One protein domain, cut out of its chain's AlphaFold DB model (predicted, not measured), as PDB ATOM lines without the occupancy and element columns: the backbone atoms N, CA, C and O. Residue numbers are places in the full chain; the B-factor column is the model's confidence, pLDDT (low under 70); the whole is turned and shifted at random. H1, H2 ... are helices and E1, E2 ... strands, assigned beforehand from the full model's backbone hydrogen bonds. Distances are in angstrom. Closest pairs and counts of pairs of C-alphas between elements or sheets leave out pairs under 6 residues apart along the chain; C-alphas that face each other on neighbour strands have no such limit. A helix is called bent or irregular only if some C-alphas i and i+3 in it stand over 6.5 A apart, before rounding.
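What this domain is: This is residues 8 to 145 of the 145 residues of an uncharacterized protein of Candidatus Verstraetearchaeota archaeon (UniProt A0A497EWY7). Four helices, H1, H3, H5 and H6, stand side by side as a long up-and-down bundle, H3 the shortest of them, with the short helix H2 at one end and the short H4 packed on H5 near the other. A small hairpin of two strands, E1 and E2, leads into H1 at that other end, and its residues 9 to 15 stick out from the bundle. The printed part has 138 residues, with two named strands and then six named helices along the chain; the sheet, E1 - E2, is antiparallel and the class is mostly helix. The whole is only just compact, close to loose, with a radius of gyration of the C-alphas of 16.8 A and spans of 56 by 28 by 20 A.

Where its parts are: E1 is residues 8 to 10, from C-alpha 8 at (72.319, 28.135, 32.144), and E2 is residues 13 to 16. H1, residues 18 to 44, measures 38.7 A from first to last C-alpha. H2 is residues 48 to 53. H3, residues 56 to 71, measures 22.8 A. H4 is residues 74 to 79. H5, residues 84 to 108, measures 36.0 A. H6, residues 115 to 143, measures 42.7 A and ends with C-alpha 143 at (86.417, 39.064, 30.684).

How they stand to each other: E1 and E2 form a hairpin, with N 8 and O 15 at 2.8 A and N 10 and O 13 at 2.9 A within hydrogen-bond range. H1 touches H6, closest at the C-alphas of Met 40 and Ala 122, 5.3 A, at a shallow tilt of 16 degrees, opposite ways. H1 touches H3, closest at the C-alphas of Cys 32 and Ser 64, 6.4 A. H5, the hub, touches H2, H3, H4 and H6. H5 and H6 form a helical hairpin, closest at the C-alphas of Val 97 and Ala 128, 4.4 A. H5 touches H3 with its residues 94 to 105 alone, closest at the C-alphas of Leu 57 and Gly 105, 6.3 A. H4 and H5 form a helical hairpin at a steep tilt of 39 degrees, the C-alphas of Pro 74 and Val 87 closest at 6.0 A. H2 and H5 only just touch, with 3 pairs of C-alphas within 8 A, the closest being Thr 52 and Ala 108 at 5.9 A. H1 and H5 are apart, and H3 and H6 are apart. H3 has a kink of 25 degrees near residue 63 and is only just irregular, C-alphas 60 and 63 being 6.6 A apart. In H1, H2, H4 and H5 every O i to N i+4 pair is within hydrogen-bond range; in H3 9 of 12 are, and in H6 24 of 25.

The domain as a whole: The C-alphas farthest apart, Gly 11 and Pro 115, are 58.2 A apart. The printed part has no cut, and no link is long. Mean pLDDT of the printed part is 77.5; it is under 70 at residues 8 to 10, 13 to 19, 48 to 62, 111 to 116 and 142 to 145.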
ATOM      1  N   SER A   8      72.401  29.555  31.830       65.19
ATOM      2  CA  SER A   8      72.319  28.135  32.144       65.19
ATOM      3  C   SER A   8      71.358  27.928  33.308       65.19
ATOM      4  O   SER A   8      71.202  28.795  34.164       65.19
ATOM      5  N   ILE A   9      70.687  26.783  33.332       63.03
ATOM      6  CA  ILE A   9      69.826  26.379  34.442       63.03
ATOM      7  C   ILE A   9      70.597  25.328  35.239       63.03
ATOM      8  O   ILE A   9      71.021  24.318  34.683       63.03
ATOM      9  N   ASP A  10      70.810  25.592  36.526       65.38
ATOM     10  CA  ASP A  10      71.416  24.667  37.484       65.38
ATOM     11  C   ASP A  10      70.395  24.382  38.593       65.38
ATOM     12  O   ASP A  10      70.190  25.190  39.508       65.38
ATOM     13  N   GLY A  11      69.658  23.277  38.443       75.31
ATOM     14  CA  GLY A  11      68.470  22.993  39.250       75.31
ATOM     15  C   GLY A  11      67.400  24.081  39.081       75.31
ATOM     16  O   GLY A  11      67.011  24.398  37.963       75.31
ATOM     17  N   ASN A  12      66.964  24.700  40.185       71.06
ATOM     18  CA  ASN A  12      66.019  25.832  40.171       71.06
ATOM     19  C   ASN A  12      66.706  27.208  40.037       71.06
ATOM     20  O   ASN A  12      66.074  28.239  40.263       71.06
ATOM     21  N   THR A  13      68.003  27.249  39.714       54.97
ATOM     22  CA  THR A  13      68.779  28.496  39.671       54.97
ATOM     23  C   THR A  13      69.125  28.873  38.234       54.97
ATOM     24  O   THR A  13      69.854  28.150  37.554       54.97
ATOM     25  N   LEU A  14      68.658  30.040  37.783       61.22
ATOM     26  CA  LEU A  14      69.103  30.647  36.528       61.22
ATOM     27  C   LEU A  14      70.491  31.273  36.738       61.22
ATOM     28  O   LEU A  14      70.650  32.229  37.498       61.22
ATOM     29  N   ARG A  15      71.510  30.741  36.069       62.62
ATOM     30  CA  ARG A  15      72.879  31.263  36.072       62.62
ATOM     31  C   ARG A  15      73.125  32.030  34.782       62.62
ATOM     32  O   ARG A  15      73.048  31.484  33.691       62.62
ATOM     33  N   MET A  16      73.451  33.308  34.889       66.25
ATOM     34  CA  MET A  16      73.890  34.082  33.730       66.25
ATOM     35  C   MET A  16      75.303  33.659  33.324       66.25
ATOM     36  O   MET A  16      76.169  33.491  34.184       66.25
ATOM     37  N   LYS A  17      75.557  33.505  32.020       69.56
ATOM     38  CA  LYS A  17      76.911  33.210  31.542       69.56
ATOM     39  C   LYS A  17      77.853  34.375  31.852       69.56
ATOM     40  O   LYS A  17      77.514  35.540  31.641       69.56
ATOM     41  N   THR A  18      79.061  34.042  32.303       66.94
ATOM     42  CA  THR A  18      80.125  34.977  32.703       66.94
ATOM     43  C   THR A  18      80.369  36.130  31.708       66.94
ATOM     44  O   THR A  18      80.475  37.271  32.159       66.94
ATOM     45  N   PRO A  19      80.354  35.919  30.373       69.75
ATOM     46  CA  PRO A  19      80.508  37.013  29.411       69.75
ATOM     47  C   PRO A  19      79.361  38.038  29.440       69.75
ATOM     48  O   PRO A  19      79.612  39.238  29.356       69.75
ATOM     49  N   LEU A  20      78.104  37.597  29.606       73.44
ATOM     50  CA  LEU A  20      76.953  38.508  29.686       73.44
ATOM     51  C   LEU A  20      76.956  39.286  31.009       73.44
ATOM     52  O   LEU A  20      76.694  40.488  31.016       73.44
ATOM     53  N   TYR A  21      77.328  38.628  32.112       76.75
ATOM     54  CA  TYR A  21      77.511  39.285  33.408       76.75
ATOM     55  C   TYR A  21      78.495  40.459  33.308       76.75
ATOM     56  O   TYR A  21      78.182  41.568  33.743       76.75
ATOM     57  N   PHE A  22      79.653  40.256  32.676       77.88
ATOM     58  CA  PHE A  22      80.651  41.315  32.534       77.88
ATOM     59  C   PHE A  22      80.217  42.465  31.634       77.88
ATOM     60  O   PHE A  22      80.566  43.608  31.926       77.88
ATOM     61  N   LEU A  23      79.425  42.198  30.594       80.88
ATOM     62  CA  LEU A  23      78.850  43.252  29.757       80.88
ATOM     63  C   LEU A  23      77.885  44.139  30.549       80.88
ATOM     64  O   LEU A  23      77.991  45.361  30.475       80.88
ATOM     65  N   ILE A  24      77.005  43.537  31.354       80.69
ATOM     66  CA  ILE A  24      76.072  44.283  32.209       80.69
ATOM     67  C   ILE A  24      76.852  45.121  33.219       80.69
ATOM     68  O   ILE A  24      76.646  46.329  33.311       80.69
ATOM     69  N   VAL A  25      77.796  44.514  33.941       82.69
ATOM     70  CA  VAL A  25      78.590  45.235  34.943       82.69
ATOM     71  C   VAL A  25      79.389  46.376  34.313       82.69
ATOM     72  O   VAL A  25      79.436  47.466  34.875       82.69
ATOM     73  N   LYS A  26      79.975  46.165  33.130       84.75
ATOM     74  CA  LYS A  26      80.670  47.217  32.383       84.75
ATOM     75  C   LYS A  26      79.727  48.365  32.019       84.75
ATOM     76  O   LYS A  26      80.085  49.508  32.271       84.75
ATOM     77  N   ALA A  27      78.526  48.073  31.519       83.88
ATOM     78  CA  ALA A  27      77.530  49.095  31.198       83.88
ATOM     79  C   ALA A  27      77.113  49.917  32.432       83.88
ATOM     80  O   ALA A  27      76.985  51.136  32.347       83.88
ATOM     81  N   TYR A  28      76.966  49.280  33.600       83.81
ATOM     82  CA  TYR A  28      76.717  49.998  34.856       83.81
ATOM     83  C   TYR A  28      77.890  50.896  35.261       83.81
ATOM     84  O   TYR A  28      77.663  52.008  35.734       83.81
ATOM     85  N   ILE A  29      79.135  50.440  35.086       85.88
ATOM     86  CA  ILE A  29      80.314  51.266  35.377       85.88
ATOM     87  C   ILE A  29      80.389  52.459  34.425       85.88
ATOM     88  O   ILE A  29      80.667  53.561  34.885       85.88
ATOM     89  N   ASP A  30      80.122  52.246  33.139       86.56
ATOM     90  CA  ASP A  30      80.144  53.297  32.121       86.56
ATOM     91  C   ASP A  30      79.095  54.371  32.431       86.56
ATOM     92  O   ASP A  30      79.452  55.532  32.583       86.56
ATOM     93  N   ASN A  31      77.858  53.971  32.735       85.25
ATOM     94  CA  ASN A  31      76.807  54.890  33.183       85.25
ATOM     95  C   ASN A  31      77.201  55.680  34.452       85.25
ATOM     96  O   ASN A  31      76.957  56.880  34.554       85.25
ATOM     97  N   CYS A  32      77.845  55.034  35.432       83.06
ATOM     98  CA  CYS A  32      78.353  55.740  36.614       83.06
ATOM     99  C   CYS A  32      79.454  56.756  36.269       83.06
ATOM    100  O   CYS A  32      79.530  57.798  36.914       83.06
ATOM    101  N   ILE A  33      80.326  56.445  35.307       87.19
ATOM    102  CA  ILE A  33      81.398  57.344  34.864       87.19
ATOM    103  C   ILE A  33      80.812  58.544  34.117       87.19
ATOM    104  O   ILE A  33      81.189  59.666  34.438       87.19
ATOM    105  N   ASP A  34      79.872  58.317  33.201       86.62
ATOM    106  CA  ASP A  34      79.232  59.381  32.422       86.62
ATOM    107  C   ASP A  34      78.528  60.382  33.353       86.62
ATOM    108  O   ASP A  34      78.762  61.588  33.284       86.62
ATOM    109  N   LYS A  35      77.778  59.878  34.342       82.81
ATOM    110  CA  LYS A  35      77.159  60.717  35.381       82.81
ATOM    111  C   LYS A  35      78.179  61.476  36.227       82.81
ATOM    112  O   LYS A  35      77.932  62.613  36.613       82.81
ATOM    113  N   LEU A  36      79.311  60.860  36.571       83.44
ATOM    114  CA  LEU A  36      80.370  61.554  37.311       83.44
ATOM    115  C   LEU A  36      80.968  62.705  36.504       83.44
ATOM    116  O   LEU A  36      81.288  63.734  37.095       83.44
ATOM    117  N   ASP A  37      81.107  62.538  35.189       85.25
ATOM    118  CA  ASP A  37      81.595  63.589  34.300       85.25
ATOM    119  C   ASP A  37      80.616  64.762  34.230       85.25
ATOM    120  O   ASP A  37      81.027  65.898  34.457       85.25
ATOM    121  N   GLU A  38      79.317  64.495  34.074       84.06
ATOM    122  CA  GLU A  38      78.280  65.534  34.129       84.06
ATOM    123  C   GLU A  38      78.313  66.318  35.454       84.06
ATOM    124  O   GLU A  38      78.283  67.551  35.471       84.06
ATOM    125  N   LEU A  39      78.423  65.615  36.587       79.69
ATOM    126  CA  LEU A  39      78.493  66.239  37.914       79.69
ATOM    127  C   LEU A  39      79.781  67.041  38.113       79.69
ATOM    128  O   LEU A  39      79.761  68.101  38.741       79.69
ATOM    129  N   MET A  40      80.899  66.562  37.574       83.19
ATOM    130  CA  MET A  40      82.174  67.264  37.630       83.19
ATOM    131  C   MET A  40      82.150  68.537  36.774       83.19
ATOM    132  O   MET A  40      82.678  69.564  37.207       83.19
ATOM    133  N   ASP A  41      81.519  68.507  35.602       83.62
ATOM    134  CA  ASP A  41      81.372  69.679  34.738       83.62
ATOM    135  C   ASP A  41      80.430  70.721  35.355       83.62
ATOM    136  O   ASP A  41      80.737  71.919  35.354       83.62
ATOM    137  N   MET A  42      79.347  70.285  36.004       79.50
ATOM    138  CA  MET A  42      78.501  71.160  36.827       79.50
ATOM    139  C   MET A  42      79.274  71.771  38.007       79.50
ATOM    140  O   MET A  42      79.154  72.966  38.280       79.50
ATOM    141  N   ALA A  43      80.122  70.987  38.683       77.00
ATOM    142  CA  ALA A  43      80.947  71.487  39.781       77.00
ATOM    143  C   ALA A  43      81.970  72.540  39.312       77.00
ATOM    144  O   ALA A  43      82.135  73.573  39.966       77.00
ATOM    145  N   LYS A  44      82.621  72.316  38.162       77.75
ATOM    146  CA  LYS A  44      83.605  73.240  37.568       77.75
ATOM    147  C   LYS A  44      82.975  74.523  37.031       77.75
ATOM    148  O   LYS A  44      83.562  75.589  37.183       77.75
ATOM    149  N   SER A  45      81.789  74.432  36.431       80.25
ATOM    150  CA  SER A  45      81.034  75.589  35.922       80.25
ATOM    151  C   SER A  45      80.365  76.413  37.026       80.25
ATOM    152  O   SER A  45      79.797  77.468  36.759       80.25
ATOM    153  N   GLY A  46      80.457  75.968  38.283       71.75
ATOM    154  CA  GLY A  46      79.923  76.684  39.433       71.75
ATOM    155  C   GLY A  46      78.430  76.465  39.671       71.75
ATOM    156  O   GLY A  46      77.907  77.080  40.598       71.75
ATOM    157  N   LEU A  47      77.789  75.556  38.928       73.12
ATOM    158  CA  LEU A  47      76.373  75.179  39.021       73.12
ATOM    159  C   LEU A  47      76.077  74.229  40.199       73.12
ATOM    160  O   LEU A  47      75.197  73.375  40.127       73.12
ATOM    161  N   ILE A  48      76.804  74.357  41.310       69.38
ATOM    162  CA  ILE A  48      76.638  73.467  42.471       69.38
ATOM    163  C   ILE A  48      75.285  73.676  43.151       69.38
ATOM    164  O   ILE A  48      74.727  72.726  43.689       69.38
ATOM    165  N   ASP A  49      74.702  74.865  43.032       64.62
ATOM    166  CA  ASP A  49      73.356  75.142  43.536       64.62
ATOM    167  C   ASP A  49      72.287  74.284  42.821       64.62
ATOM    168  O   ASP A  49      71.244  73.971  43.388       64.62
ATOM    169  N   VAL A  50      72.570  73.821  41.595       64.44
ATOM    170  CA  VAL A  50      71.730  72.847  40.874       64.44
ATOM    171  C   VAL A  50      71.937  71.432  41.426       64.44
ATOM    172  O   VAL A  50      70.972  70.683  41.582       64.44
ATOM    173  N   LEU A  51      73.175  71.075  41.795       65.44
ATOM    174  CA  LEU A  51      73.497  69.782  42.418       65.44
ATOM    175  C   LEU A  51      72.793  69.594  43.769       65.44
ATOM    176  O   LEU A  51      72.443  68.467  44.126       65.44
ATOM    177  N   THR A  52      72.595  70.687  44.508       62.38
ATOM    178  CA  THR A  52      71.945  70.705  45.823       62.38
ATOM    179  C   THR A  52      70.426  70.777  45.719       62.38
ATOM    180  O   THR A  52      69.744  70.014  46.400       62.38
ATOM    181  N   ALA A  53      69.885  71.631  44.842       56.69
ATOM    182  CA  ALA A  53      68.443  71.862  44.723       56.69
ATOM    183  C   ALA A  53      67.653  70.639  44.228       56.69
ATOM    184  O   ALA A  53      66.490  70.472  44.583       56.69
ATOM    185  N   GLN A  54      68.270  69.771  43.427       52.16
ATOM    186  CA  GLN A  54      67.607  68.581  42.887       52.16
ATOM    187  C   GLN A  54      67.905  67.293  43.672       52.16
ATOM    188  O   GLN A  54      67.385  66.234  43.317       52.16
ATOM    189  N   GLY A  55      68.765  67.328  44.700       60.34
ATOM    190  CA  GLY A  55      69.293  66.095  45.300       60.34
ATOM    191  C   GLY A  55      70.028  65.213  44.276       60.34
ATOM    192  O   GLY A  55      70.175  64.008  44.479       60.34
ATOM    193  N   THR A  56      70.474  65.801  43.157       63.62
ATOM    194  CA  THR A  56      70.983  65.105  41.963       63.62
ATOM    195  C   THR A  56      72.179  64.237  42.292       63.62
ATOM    196  O   THR A  56      72.294  63.131  41.775       63.62
ATOM    197  N   LEU A  57      73.051  64.710  43.187       64.12
ATOM    198  CA  LEU A  57      74.239  63.963  43.585       64.12
ATOM    199  C   LEU A  57      73.874  62.644  44.289       64.12
ATOM    200  O   LEU A  57      74.521  61.622  44.062       64.12
ATOM    201  N   ASP A  58      72.818  62.662  45.105       61.28
ATOM    202  CA  ASP A  58      72.369  61.504  45.879       61.28
ATOM    203  C   ASP A  58      71.476  60.585  45.027       61.28
ATOM    204  O   ASP A  58      71.647  59.371  45.018       61.28
ATOM    205  N   ILE A  59      70.584  61.138  44.200       59.12
ATOM    206  CA  ILE A  59      69.658  60.340  43.380       59.12
ATOM    207  C   ILE A  59      70.353  59.737  42.150       59.12
ATOM    208  O   ILE A  59      70.152  58.560  41.838       59.12
ATOM    209  N   ALA A  60      71.192  60.503  41.444       60.66
ATOM    210  CA  ALA A  60      71.760  60.055  40.172       60.66
ATOM    211  C   ALA A  60      72.801  58.943  40.357       60.66
ATOM    212  O   ALA A  60      72.866  58.027  39.531       60.66
ATOM    213  N   LEU A  61      73.594  58.995  41.433       66.88
ATOM    214  CA  LEU A  61      74.704  58.067  41.650       66.88
ATOM    215  C   LEU A  61      74.410  56.962  42.656       66.88
ATOM    216  O   LEU A  61      74.927  55.861  42.471       66.88
ATOM    217  N   ASN A  62      73.594  57.194  43.686       68.12
ATOM    218  CA  ASN A  62      73.398  56.187  44.729       68.12
ATOM    219  C   ASN A  62      72.660  54.956  44.178       68.12
ATOM    220  O   ASN A  62      73.092  53.831  44.406       68.12
ATOM    221  N   GLY A  63      71.644  55.142  43.324       70.81
ATOM    222  CA  GLY A  63      70.953  54.023  42.666       70.81
ATOM    223  C   GLY A  63      71.873  53.176  41.774       70.81
ATOM    224  O   GLY A  63      71.871  51.946  41.851       70.81
ATOM    225  N   SER A  64      72.712  53.822  40.957       73.69
ATOM    226  CA  SER A  64      73.673  53.121  40.094       73.69
ATOM    227  C   SER A  64      74.811  52.474  40.898       73.69
ATOM    228  O   SER A  64      75.252  51.376  40.558       73.69
ATOM    229  N   LEU A  65      75.250  53.097  41.995       79.88
ATOM    230  CA  LEU A  65      76.282  52.560  42.879       79.88
ATOM    231  C   LEU A  65      75.783  51.373  43.713       79.88
ATOM    232  O   LEU A  65      76.531  50.411  43.879       79.88
ATOM    233  N   GLU A  66      74.555  51.406  44.226       82.19
ATOM    234  CA  GLU A  66      73.971  50.280  44.965       82.19
ATOM    235  C   GLU A  66      73.777  49.062  44.059       82.19
ATOM    236  O   GLU A  66      74.158  47.948  44.430       82.19
ATOM    237  N   ALA A  67      73.312  49.270  42.822       80.94
ATOM    238  CA  ALA A  67      73.294  48.213  41.816       80.94
ATOM    239  C   ALA A  67      74.708  47.653  41.580       80.94
ATOM    240  O   ALA A  67      74.919  46.439  41.619       80.94
ATOM    241  N   LEU A  68      75.705  48.528  41.418       83.81
ATOM    242  CA  LEU A  68      77.095  48.123  41.221       83.81
ATOM    243  C   LEU A  68      77.652  47.327  42.416       83.81
ATOM    244  O   LEU A  68      78.339  46.328  42.217       83.81
ATOM    245  N   LYS A  69      77.337  47.722  43.656       85.12
ATOM    246  CA  LYS A  69      77.713  46.997  44.882       85.12
ATOM    247  C   LYS A  69      77.076  45.612  44.944       85.12
ATOM    248  O   LYS A  69      77.750  44.662  45.343       85.12
ATOM    249  N   ALA A  70      75.811  45.493  44.544       84.00
ATOM    250  CA  ALA A  70      75.122  44.211  44.485       84.00
ATOM    251  C   ALA A  70      75.796  43.285  43.465       84.00
ATOM    252  O   ALA A  70      76.185  42.168  43.818       84.00
ATOM    253  N   PHE A  71      76.027  43.777  42.242       82.94
ATOM    254  CA  PHE A  71      76.688  43.006  41.192       82.94
ATOM    255  C   PHE A  71      78.120  42.627  41.564       82.94
ATOM    256  O   PHE A  71      78.504  41.480  41.367       82.94
ATOM    257  N   LEU A  72      78.895  43.539  42.148       85.56
ATOM    258  CA  LEU A  72      80.291  43.325  42.542       85.56
ATOM    259  C   LEU A  72      80.441  42.774  43.965       85.56
ATOM    260  O   LEU A  72      81.490  42.934  44.597       85.56
ATOM    261  N   SER A  73      79.405  42.120  44.496       87.06
ATOM    262  CA  SER A  73      79.499  41.512  45.817       87.06
ATOM    263  C   SER A  73      80.587  40.423  45.837       87.06
ATOM    264  O   SER A  73      80.768  39.700  44.851       87.06
ATOM    265  N   PRO A  74      81.305  40.236  46.963       85.88
ATOM    266  CA  PRO A  74      82.355  39.224  47.062       85.88
ATOM    267  C   PRO A  74      81.893  37.815  46.682       85.88
ATOM    268  O   PRO A  74      82.673  37.040  46.137       85.88
ATOM    269  N   LYS A  75      80.625  37.486  46.958       83.44
ATOM    270  CA  LYS A  75      80.019  36.203  46.594       83.44
ATOM    271  C   LYS A  75      79.923  36.045  45.075       83.44
ATOM    272  O   LYS A  75      80.380  35.032  44.556       83.44
ATOM    273  N   ILE A  76      79.389  37.049  44.377       82.50
ATOM    274  CA  ILE A  76      79.216  37.006  42.920       82.50
ATOM    275  C   ILE A  76      80.572  37.046  42.212       82.50
ATOM    276  O   ILE A  76      80.810  36.249  41.312       82.50
ATOM    277  N   LEU A  77      81.506  37.890  42.660       82.25
ATOM    278  CA  LEU A  77      82.848  37.942  42.075       82.25
ATOM    279  C   LEU A  77      83.592  36.605  42.216       82.25
ATOM    280  O   LEU A  77      84.220  36.149  41.266       82.25
ATOM    281  N   LYS A  78      83.491  35.930  43.367       83.44
ATOM    282  CA  LYS A  78      84.069  34.585  43.529       83.44
ATOM    283  C   LYS A  78      83.420  33.568  42.586       83.44
ATOM    284  O   LYS A  78      84.127  32.767  41.987       83.44
ATOM    285  N   GLN A  79      82.097  33.622  42.416       78.69
ATOM    286  CA  GLN A  79      81.373  32.763  41.468       78.69
ATOM    287  C   GLN A  79      81.752  33.038  40.007       78.69
ATOM    288  O   GLN A  79      81.749  32.119  39.197       78.69
ATOM    289  N   ALA A  80      82.117  34.279  39.685       72.12
ATOM    290  CA  ALA A  80      82.593  34.690  38.368       72.12
ATOM    291  C   ALA A  80      84.086  34.377  38.123       72.12
ATOM    292  O   ALA A  80      84.613  34.748  37.078       72.12
ATOM    293  N   GLY A  81      84.774  33.714  39.062       76.56
ATOM    294  CA  GLY A  81      86.163  33.272  38.896       76.56
ATOM    295  C   GLY A  81      87.233  34.277  39.338       76.56
ATOM    296  O   GLY A  81      88.410  34.084  39.040       76.56
ATOM    297  N   PHE A  82      86.877  35.341  40.067       80.50
ATOM    298  CA  PHE A  82      87.869  36.299  40.565       80.50
ATOM    299  C   PHE A  82      88.685  35.711  41.714       80.50
ATOM    300  O   PHE A  82      88.143  35.128  42.658       80.50
ATOM    301  N   SER A  83      89.993  35.974  41.694       85.75
ATOM    302  CA  SER A  83      90.866  35.659  42.821       85.75
ATOM    303  C   SER A  83      90.493  36.486  44.056       85.75
ATOM    304  O   SER A  83      90.003  37.615  43.956       85.75
ATOM    305  N   GLU A  84      90.793  35.982  45.255       88.12
ATOM    306  CA  GLU A  84      90.524  36.724  46.492       88.12
ATOM    307  C   GLU A  84      91.245  38.085  46.535       88.12
ATOM    308  O   GLU A  84      90.715  39.068  47.062       88.12
ATOM    309  N   LYS A  85      92.429  38.169  45.918       88.50
ATOM    310  CA  LYS A  85      93.182  39.417  45.746       88.50
ATOM    311  C   LYS A  85      92.403  40.433  44.908       88.50
ATOM    312  O   LYS A  85      92.375  41.615  45.256       88.50
ATOM    313  N   ASP A  86      91.756  39.985  43.837       84.75
ATOM    314  CA  ASP A  86      90.978  40.851  42.953       84.75
ATOM    315  C   ASP A  86      89.676  41.297  43.618       84.75
ATOM    316  O   ASP A  86      89.353  42.484  43.589       84.75
ATOM    317  N   VAL A  87      88.997  40.389  44.323       86.94
ATOM    318  CA  VAL A  87      87.805  40.710  45.122       86.94
ATOM    319  C   VAL A  87      88.117  41.773  46.178       86.94
ATOM    320  O   VAL A  87      87.373  42.750  46.312       86.94
ATOM    321  N   LYS A  88      89.239  41.636  46.901       89.31
ATOM    322  CA  LYS A  88      89.692  42.632  47.888       89.31
ATOM    323  C   LYS A  88      89.976  43.989  47.240       89.31
ATOM    324  O   LYS A  88      89.576  45.014  47.790       89.31
ATOM    325  N   ARG A  89      90.620  44.011  46.066       87.38
ATOM    326  CA  ARG A  89      90.893  45.254  45.322       87.38
ATOM    327  C   ARG A  89      89.613  45.941  44.859       87.38
ATOM    328  O   ARG A  89      89.453  47.123  45.142       87.38
ATOM    329  N   ILE A  90      88.696  45.211  44.223       86.31
ATOM    330  CA  ILE A  90      87.408  45.752  43.757       86.31
ATOM    331  C   ILE A  90      86.607  46.305  44.940       86.31
ATOM    332  O   ILE A  90      86.141  47.442  44.897       86.31
ATOM    333  N   SER A  91      86.537  45.553  46.042       87.69
ATOM    334  CA  SER A  91      85.862  45.992  47.270       87.69
ATOM    335  C   SER A  91      86.487  47.261  47.858       87.69
ATOM    336  O   SER A  91      85.779  48.145  48.338       87.69
ATOM    337  N   CYS A  92      87.817  47.376  47.824       88.62
ATOM    338  CA  CYS A  92      88.526  48.573  48.270       88.62
ATOM    339  C   CYS A  92      88.201  49.781  47.377       88.62
ATOM    340  O   CYS A  92      87.871  50.848  47.896       88.62
ATOM    341  N   SER A  93      88.214  49.609  46.053       87.62
ATOM    342  CA  SER A  93      87.842  50.663  45.101       87.62
ATOM    343  C   SER A  93      86.389  51.114  45.277       87.62
ATOM    344  O   SER A  93      86.137  52.312  45.340       87.62
ATOM    345  N   LEU A  94      85.438  50.193  45.468       85.94
ATOM    346  CA  LEU A  94      84.032  50.537  45.741       85.94
ATOM    347  C   LEU A  94      83.852  51.335  47.037       85.94
ATOM    348  O   LEU A  94      83.040  52.262  47.096       85.94
ATOM    349  N   LYS A  95      84.629  51.011  48.079       88.06
ATOM    350  CA  LYS A  95      84.648  51.796  49.321       88.06
ATOM    351  C   LYS A  95      85.181  53.208  49.084       88.06
ATOM    352  O   LYS A  95      84.641  54.143  49.669       88.06
ATOM    353  N   LYS A  96      86.204  53.376  48.237       87.75
ATOM    354  CA  LYS A  96      86.723  54.702  47.860       87.75
ATOM    355  C   LYS A  96      85.671  55.522  47.119       87.75
ATOM    356  O   LYS A  96      85.429  56.648  47.529       87.75
ATOM    357  N   VAL A  97      84.988  54.929  46.135       85.94
ATOM    358  CA  VAL A  97      83.856  55.568  45.438       85.94
ATOM    359  C   VAL A  97      82.801  56.021  46.447       85.94
ATOM    360  O   VAL A  97      82.459  57.194  46.494       85.94
ATOM    361  N   SER A  98      82.353  55.123  47.330       85.38
ATOM    362  CA  SER A  98      81.313  55.442  48.321       85.38
ATOM    363  C   SER A  98      81.716  56.583  49.264       85.38
ATOM    364  O   SER A  98      80.893  57.426  49.603       85.38
ATOM    365  N   ARG A  99      82.982  56.617  49.706       86.25
ATOM    366  CA  ARG A  99      83.498  57.687  50.574       86.25
ATOM    367  C   ARG A  99      83.564  59.023  49.850       86.25
ATOM    368  O   ARG A  99      83.126  60.016  50.417       86.25
ATOM    369  N   ALA A 100      84.075  59.021  48.624       83.38
ATOM    370  CA  ALA A 100      84.205  60.224  47.820       83.38
ATOM    371  C   ALA A 100      82.834  60.839  47.511       83.38
ATOM    372  O   ALA A 100      82.621  62.024  47.742       83.38
ATOM    373  N   LEU A 101      81.857  60.014  47.123       81.25
ATOM    374  CA  LEU A 101      80.485  60.474  46.903       81.25
ATOM    375  C   LEU A 101      79.827  61.007  48.173       81.25
ATOM    376  O   LEU A 101      79.191  62.053  48.136       81.25
ATOM    377  N   LYS A 102      80.013  60.330  49.313       82.56
ATOM    378  CA  LYS A 102      79.483  60.806  50.597       82.56
ATOM    379  C   LYS A 102      80.118  62.137  51.013       82.56
ATOM    380  O   LYS A 102      79.424  62.998  51.543       82.56
ATOM    381  N   SER A 103      81.419  62.304  50.768       82.69
ATOM    382  CA  SER A 103      82.141  63.558  51.013       82.69
ATOM    383  C   SER A 103      81.607  64.680  50.121       82.69
ATOM    384  O   SER A 103      81.198  65.724  50.625       82.69
ATOM    385  N   ALA A 104      81.508  64.430  48.813       77.62
ATOM    386  CA  ALA A 104      80.949  65.367  47.845       77.62
ATOM    387  C   ALA A 104      79.503  65.760  48.195       77.62
ATOM    388  O   ALA A 104      79.173  66.942  48.172       77.62
ATOM    389  N   GLY A 105      78.667  64.797  48.600       77.69
ATOM    390  CA  GLY A 105      77.291  65.041  49.035       77.69
ATOM    391  C   GLY A 105      77.212  65.871  50.311       77.69
ATOM    392  O   GLY A 105      76.465  66.839  50.369       77.69
ATOM    393  N   SER A 106      78.034  65.556  51.315       79.25
ATOM    394  CA  SER A 106      78.084  66.328  52.561       79.25
ATOM    395  C   SER A 106      78.534  67.773  52.342       79.25
ATOM    396  O   SER A 106      78.060  68.665  53.041       79.25
ATOM    397  N   LEU A 107      79.464  67.999  51.411       76.38
ATOM    398  CA  LEU A 107      79.939  69.336  51.059       76.38
ATOM    399  C   LEU A 107      78.892  70.108  50.261       76.38
ATOM    400  O   LEU A 107      78.693  71.290  50.529       76.38
ATOM    401  N   ALA A 108      78.217  69.441  49.323       72.12
ATOM    402  CA  ALA A 108      77.145  70.034  48.537       72.12
ATOM    403  C   ALA A 108      75.980  70.464  49.443       72.12
ATOM    404  O   ALA A 108      75.549  71.607  49.378       72.12
ATOM    405  N   SER A 109      75.532  69.614  50.366       71.69
ATOM    406  CA  SER A 109      74.408  69.920  51.265       71.69
ATOM    407  C   SER A 109      74.723  70.945  52.368       71.69
ATOM    408  O   SER A 109      73.882  71.186  53.235       71.69
ATOM    409  N   SER A 110      75.923  71.535  52.386       70.56
ATOM    410  CA  SER A 110      76.293  72.533  53.389       70.56
ATOM    411  C   SER A 110      75.613  73.881  53.102       70.56
ATOM    412  O   SER A 110      75.823  74.444  52.026       70.56
ATOM    413  N   PRO A 111      74.867  74.468  54.062       62.47
ATOM    414  CA  PRO A 111      74.201  75.765  53.886       62.47
ATOM    415  C   PRO A 111      75.182  76.941  53.729       62.47
ATOM    416  O   PRO A 111      74.787  78.021  53.304       62.47
ATOM    417  N   ALA A 112      76.465  76.737  54.045       65.31
ATOM    418  CA  ALA A 112      77.551  77.678  53.790       65.31
ATOM    419  C   ALA A 112      78.472  77.121  52.694       65.31
ATOM    420  O   ALA A 112      79.627  76.762  52.944       65.31
ATOM    421  N   LEU A 113      77.941  76.992  51.477       66.56
ATOM    422  CA  LEU A 113      78.701  76.520  50.326       66.56
ATOM    423  C   LEU A 113      79.742  77.575  49.919       66.56
ATOM    424  O   LEU A 113      79.433  78.572  49.269       66.56
ATOM    425  N   ARG A 114      80.994  77.370  50.326       66.81
ATOM    426  CA  ARG A 114      82.098  78.270  49.996       66.81
ATOM    427  C   ARG A 114      82.767  77.889  48.665       66.81
ATOM    428  O   ARG A 114      82.715  76.718  48.280       66.81
ATOM    429  N   PRO A 115      83.423  78.829  47.960       67.69
ATOM    430  CA  PRO A 115      84.143  78.547  46.713       67.69
ATOM    431  C   PRO A 115      85.155  77.389  46.818       67.69
ATOM    432  O   PRO A 115      85.273  76.585  45.896       67.69
ATOM    433  N   GLU A 116      85.827  77.238  47.960       69.38
ATOM    434  CA  GLU A 116      86.761  76.140  48.246       69.38
ATOM    435  C   GLU A 116      86.097  74.749  48.271       69.38
ATOM    436  O   GLU A 116      86.723  73.740  47.927       69.38
ATOM    437  N   HIS A 117      84.804  74.671  48.601       73.94
ATOM    438  CA  HIS A 117      84.057  73.414  48.562       73.94
ATOM    439  C   HIS A 117      83.814  72.954  47.120       73.94
ATOM    440  O   HIS A 117      83.752  71.752  46.877       73.94
ATOM    441  N   LYS A 118      83.770  73.877  46.146       71.56
ATOM    442  CA  LYS A 118      83.577  73.553  44.722       71.56
ATOM    443  C   LYS A 118      84.733  72.718  44.173       71.56
ATOM    444  O   LYS A 118      84.524  71.670  43.562       71.56
ATOM    445  N   PHE A 119      85.959  73.152  44.464       77.31
ATOM    446  CA  PHE A 119      87.177  72.445  44.067       77.31
ATOM    447  C   PHE A 119      87.295  71.079  44.759       77.31
ATOM    448  O   PHE A 119      87.693  70.087  44.146       77.31
ATOM    449  N   THR A 120      86.883  71.013  46.026       81.81
ATOM    450  CA  THR A 120      86.901  69.776  46.815       81.81
ATOM    451  C   THR A 120      85.884  68.758  46.287       81.81
ATOM    452  O   THR A 120      86.239  67.599  46.089       81.81
ATOM    453  N   ILE A 121      84.657  69.182  45.960       80.56
ATOM    454  CA  ILE A 121      83.634  68.323  45.338       80.56
ATOM    455  C   ILE A 121      84.146  67.759  44.008       80.56
ATOM    456  O   ILE A 121      84.114  66.546  43.813       80.56
ATOM    457  N   ALA A 122      84.680  68.604  43.121       81.88
ATOM    458  CA  ALA A 122      85.226  68.154  41.840       81.88
ATOM    459  C   ALA A 122      86.375  67.141  42.015       81.88
ATOM    460  O   ALA A 122      86.452  66.154  41.283       81.88
ATOM    461  N   THR A 123      87.232  67.346  43.020       87.12
ATOM    462  CA  THR A 123      88.329  66.423  43.355       87.12
ATOM    463  C   THR A 123      87.808  65.068  43.839       87.12
ATOM    464  O   THR A 123      88.307  64.022  43.423       87.12
ATOM    465  N   GLU A 124      86.783  65.054  44.693       86.19
ATOM    466  CA  GLU A 124      86.166  63.809  45.158       86.19
ATOM    467  C   GLU A 124      85.468  63.054  44.015       86.19
ATOM    468  O   GLU A 124      85.618  61.835  43.893       86.19
ATOM    469  N   LEU A 125      84.778  63.760  43.117       84.44
ATOM    470  CA  LEU A 125      84.167  63.150  41.930       84.44
ATOM    471  C   LEU A 125      85.226  62.533  40.996       84.44
ATOM    472  O   LEU A 125      85.054  61.401  40.535       84.44
ATOM    473  N   ASP A 126      86.366  63.199  40.792       88.75
ATOM    474  CA  ASP A 126      87.495  62.648  40.028       88.75
ATOM    475  C   ASP A 126      88.117  61.408  40.708       88.75
ATOM    476  O   ASP A 126      88.387  60.389  40.062       88.75
ATOM    477  N   ASN A 127      88.272  61.427  42.036       87.94
ATOM    478  CA  ASN A 127      88.739  60.269  42.806       87.94
ATOM    479  C   ASN A 127      87.788  59.064  42.688       87.94
ATOM    480  O   ASN A 127      88.236  57.909  42.573       87.94
ATOM    481  N   ALA A 128      86.475  59.316  42.691       86.25
ATOM    482  CA  ALA A 128      85.459  58.301  42.443       86.25
ATOM    483  C   ALA A 128      85.587  57.731  41.022       86.25
ATOM    484  O   ALA A 128      85.661  56.509  40.858       86.25
ATOM    485  N   LYS A 129      85.726  58.596  40.008       89.56
ATOM    486  CA  LYS A 129      85.898  58.196  38.604       89.56
ATOM    487  C   LYS A 129      87.133  57.319  38.412       89.56
ATOM    488  O   LYS A 129      87.033  56.228  37.851       89.56
ATOM    489  N   LYS A 130      88.290  57.727  38.942       91.50
ATOM    490  CA  LYS A 130      89.535  56.934  38.901       91.50
ATOM    491  C   LYS A 130      89.358  55.550  39.529       91.50
ATOM    492  O   LYS A 130      89.854  54.553  39.002       91.50
ATOM    493  N   SER A 131      88.617  55.469  40.632       89.19
ATOM    494  CA  SER A 131      88.330  54.199  41.306       89.19
ATOM    495  C   SER A 131      87.405  53.294  40.480       89.19
ATOM    496  O   SER A 131      87.643  52.086  40.422       89.19
ATOM    497  N   LEU A 132      86.401  53.855  39.798       87.50
ATOM    498  CA  LEU A 132      85.539  53.118  38.864       87.50
ATOM    499  C   LEU A 132      86.296  52.645  37.621       87.50
ATOM    500  O   LEU A 132      86.142  51.493  37.218       87.50
ATOM    501  N   LEU A 133      87.180  53.473  37.062       89.75
ATOM    502  CA  LEU A 133      88.051  53.088  35.948       89.75
ATOM    503  C   LEU A 133      88.982  51.926  36.322       89.75
ATOM    504  O   LEU A 133      89.164  51.000  35.530       89.75
ATOM    505  N   ALA A 134      89.514  51.916  37.547       88.06
ATOM    506  CA  ALA A 134      90.305  50.794  38.049       88.06
ATOM    507  C   ALA A 134      89.483  49.494  38.138       88.06
ATOM    508  O   ALA A 134      89.985  48.420  37.800       88.06
ATOM    509  N   ILE A 135      88.211  49.581  38.550       85.81
ATOM    510  CA  ILE A 135      87.287  48.437  38.553       85.81
ATOM    511  C   ILE A 135      87.017  47.973  37.113       85.81
ATOM    512  O   ILE A 135      87.185  46.788  36.819       85.81
ATOM    513  N   LYS A 136      86.679  48.896  36.201       87.81
ATOM    514  CA  LYS A 136      86.417  48.614  34.778       87.81
ATOM    515  C   LYS A 136      87.587  47.903  34.111       87.81
ATOM    516  O   LYS A 136      87.389  46.890  33.440       87.81
ATOM    517  N   SER A 137      88.803  48.411  34.312       86.44
ATOM    518  CA  SER A 137      90.031  47.816  33.779       86.44
ATOM    519  C   SER A 137      90.205  46.379  34.269       86.44
ATOM    520  O   SER A 137      90.490  45.480  33.479       86.44
ATOM    521  N   LYS A 138      89.951  46.133  35.559       82.00
ATOM    522  CA  LYS A 138      90.143  44.809  36.145       82.00
ATOM    523  C   LYS A 138      89.100  43.787  35.694       82.00
ATOM    524  O   LYS A 138      89.449  42.633  35.469       82.00
ATOM    525  N   ILE A 139      87.851  44.217  35.546       80.31
ATOM    526  CA  ILE A 139      86.771  43.383  35.008       80.31
ATOM    527  C   ILE A 139      87.033  43.062  33.541       80.31
ATOM    528  O   ILE A 139      86.914  41.911  33.144       80.31
ATOM    529  N   SER A 140      87.462  44.056  32.760       77.94
ATOM    530  CA  SER A 140      87.796  43.859  31.347       77.94
ATOM    531  C   SER A 140      88.946  42.863  31.191       77.94
ATOM    532  O   SER A 140      88.828  41.935  30.408       77.94
ATOM    533  N   TYR A 141      90.015  42.981  31.988       71.62
ATOM    534  CA  TYR A 141      91.138  42.036  31.945       71.62
ATOM    535  C   TYR A 141      90.699  40.578  32.134       71.62
ATOM    536  O   TYR A 141      91.228  39.701  31.472       71.62
ATOM    537  N   ILE A 142      89.728  40.317  33.012       65.81
ATOM    538  CA  ILE A 142      89.252  38.955  33.301       65.81
ATOM    539  C   ILE A 142      88.205  38.487  32.280       65.81
ATOM    540  O   ILE A 142      88.124  37.301  32.005       65.81
ATOM    541  N   ALA A 143      87.426  39.397  31.691       62.44
ATOM    542  CA  ALA A 143      86.417  39.064  30.684       62.44
ATOM    543  C   ALA A 143      87.000  38.663  29.312       62.44
ATOM    544  O   ALA A 143      86.275  38.086  28.503       62.44
ATOM    545  N   TYR A 144      88.266  39.001  29.042       58.62
ATOM    546  CA  TYR A 144      88.977  38.699  27.790       58.62
ATOM    547  C   TYR A 144      90.076  37.624  27.943       58.62
ATOM    548  O   TYR A 144      90.825  37.401  26.992       58.62
ATOM    549  N   ILE A 145      90.183  36.984  29.116       47.72
ATOM    550  CA  ILE A 145      90.985  35.765  29.352       47.72
ATOM    551  C   ILE A 145      90.066  34.556  29.214       47.72
ATOM    552  O   ILE A 145      90.499  33.574  28.576       47.72
TER     553      ILE A 145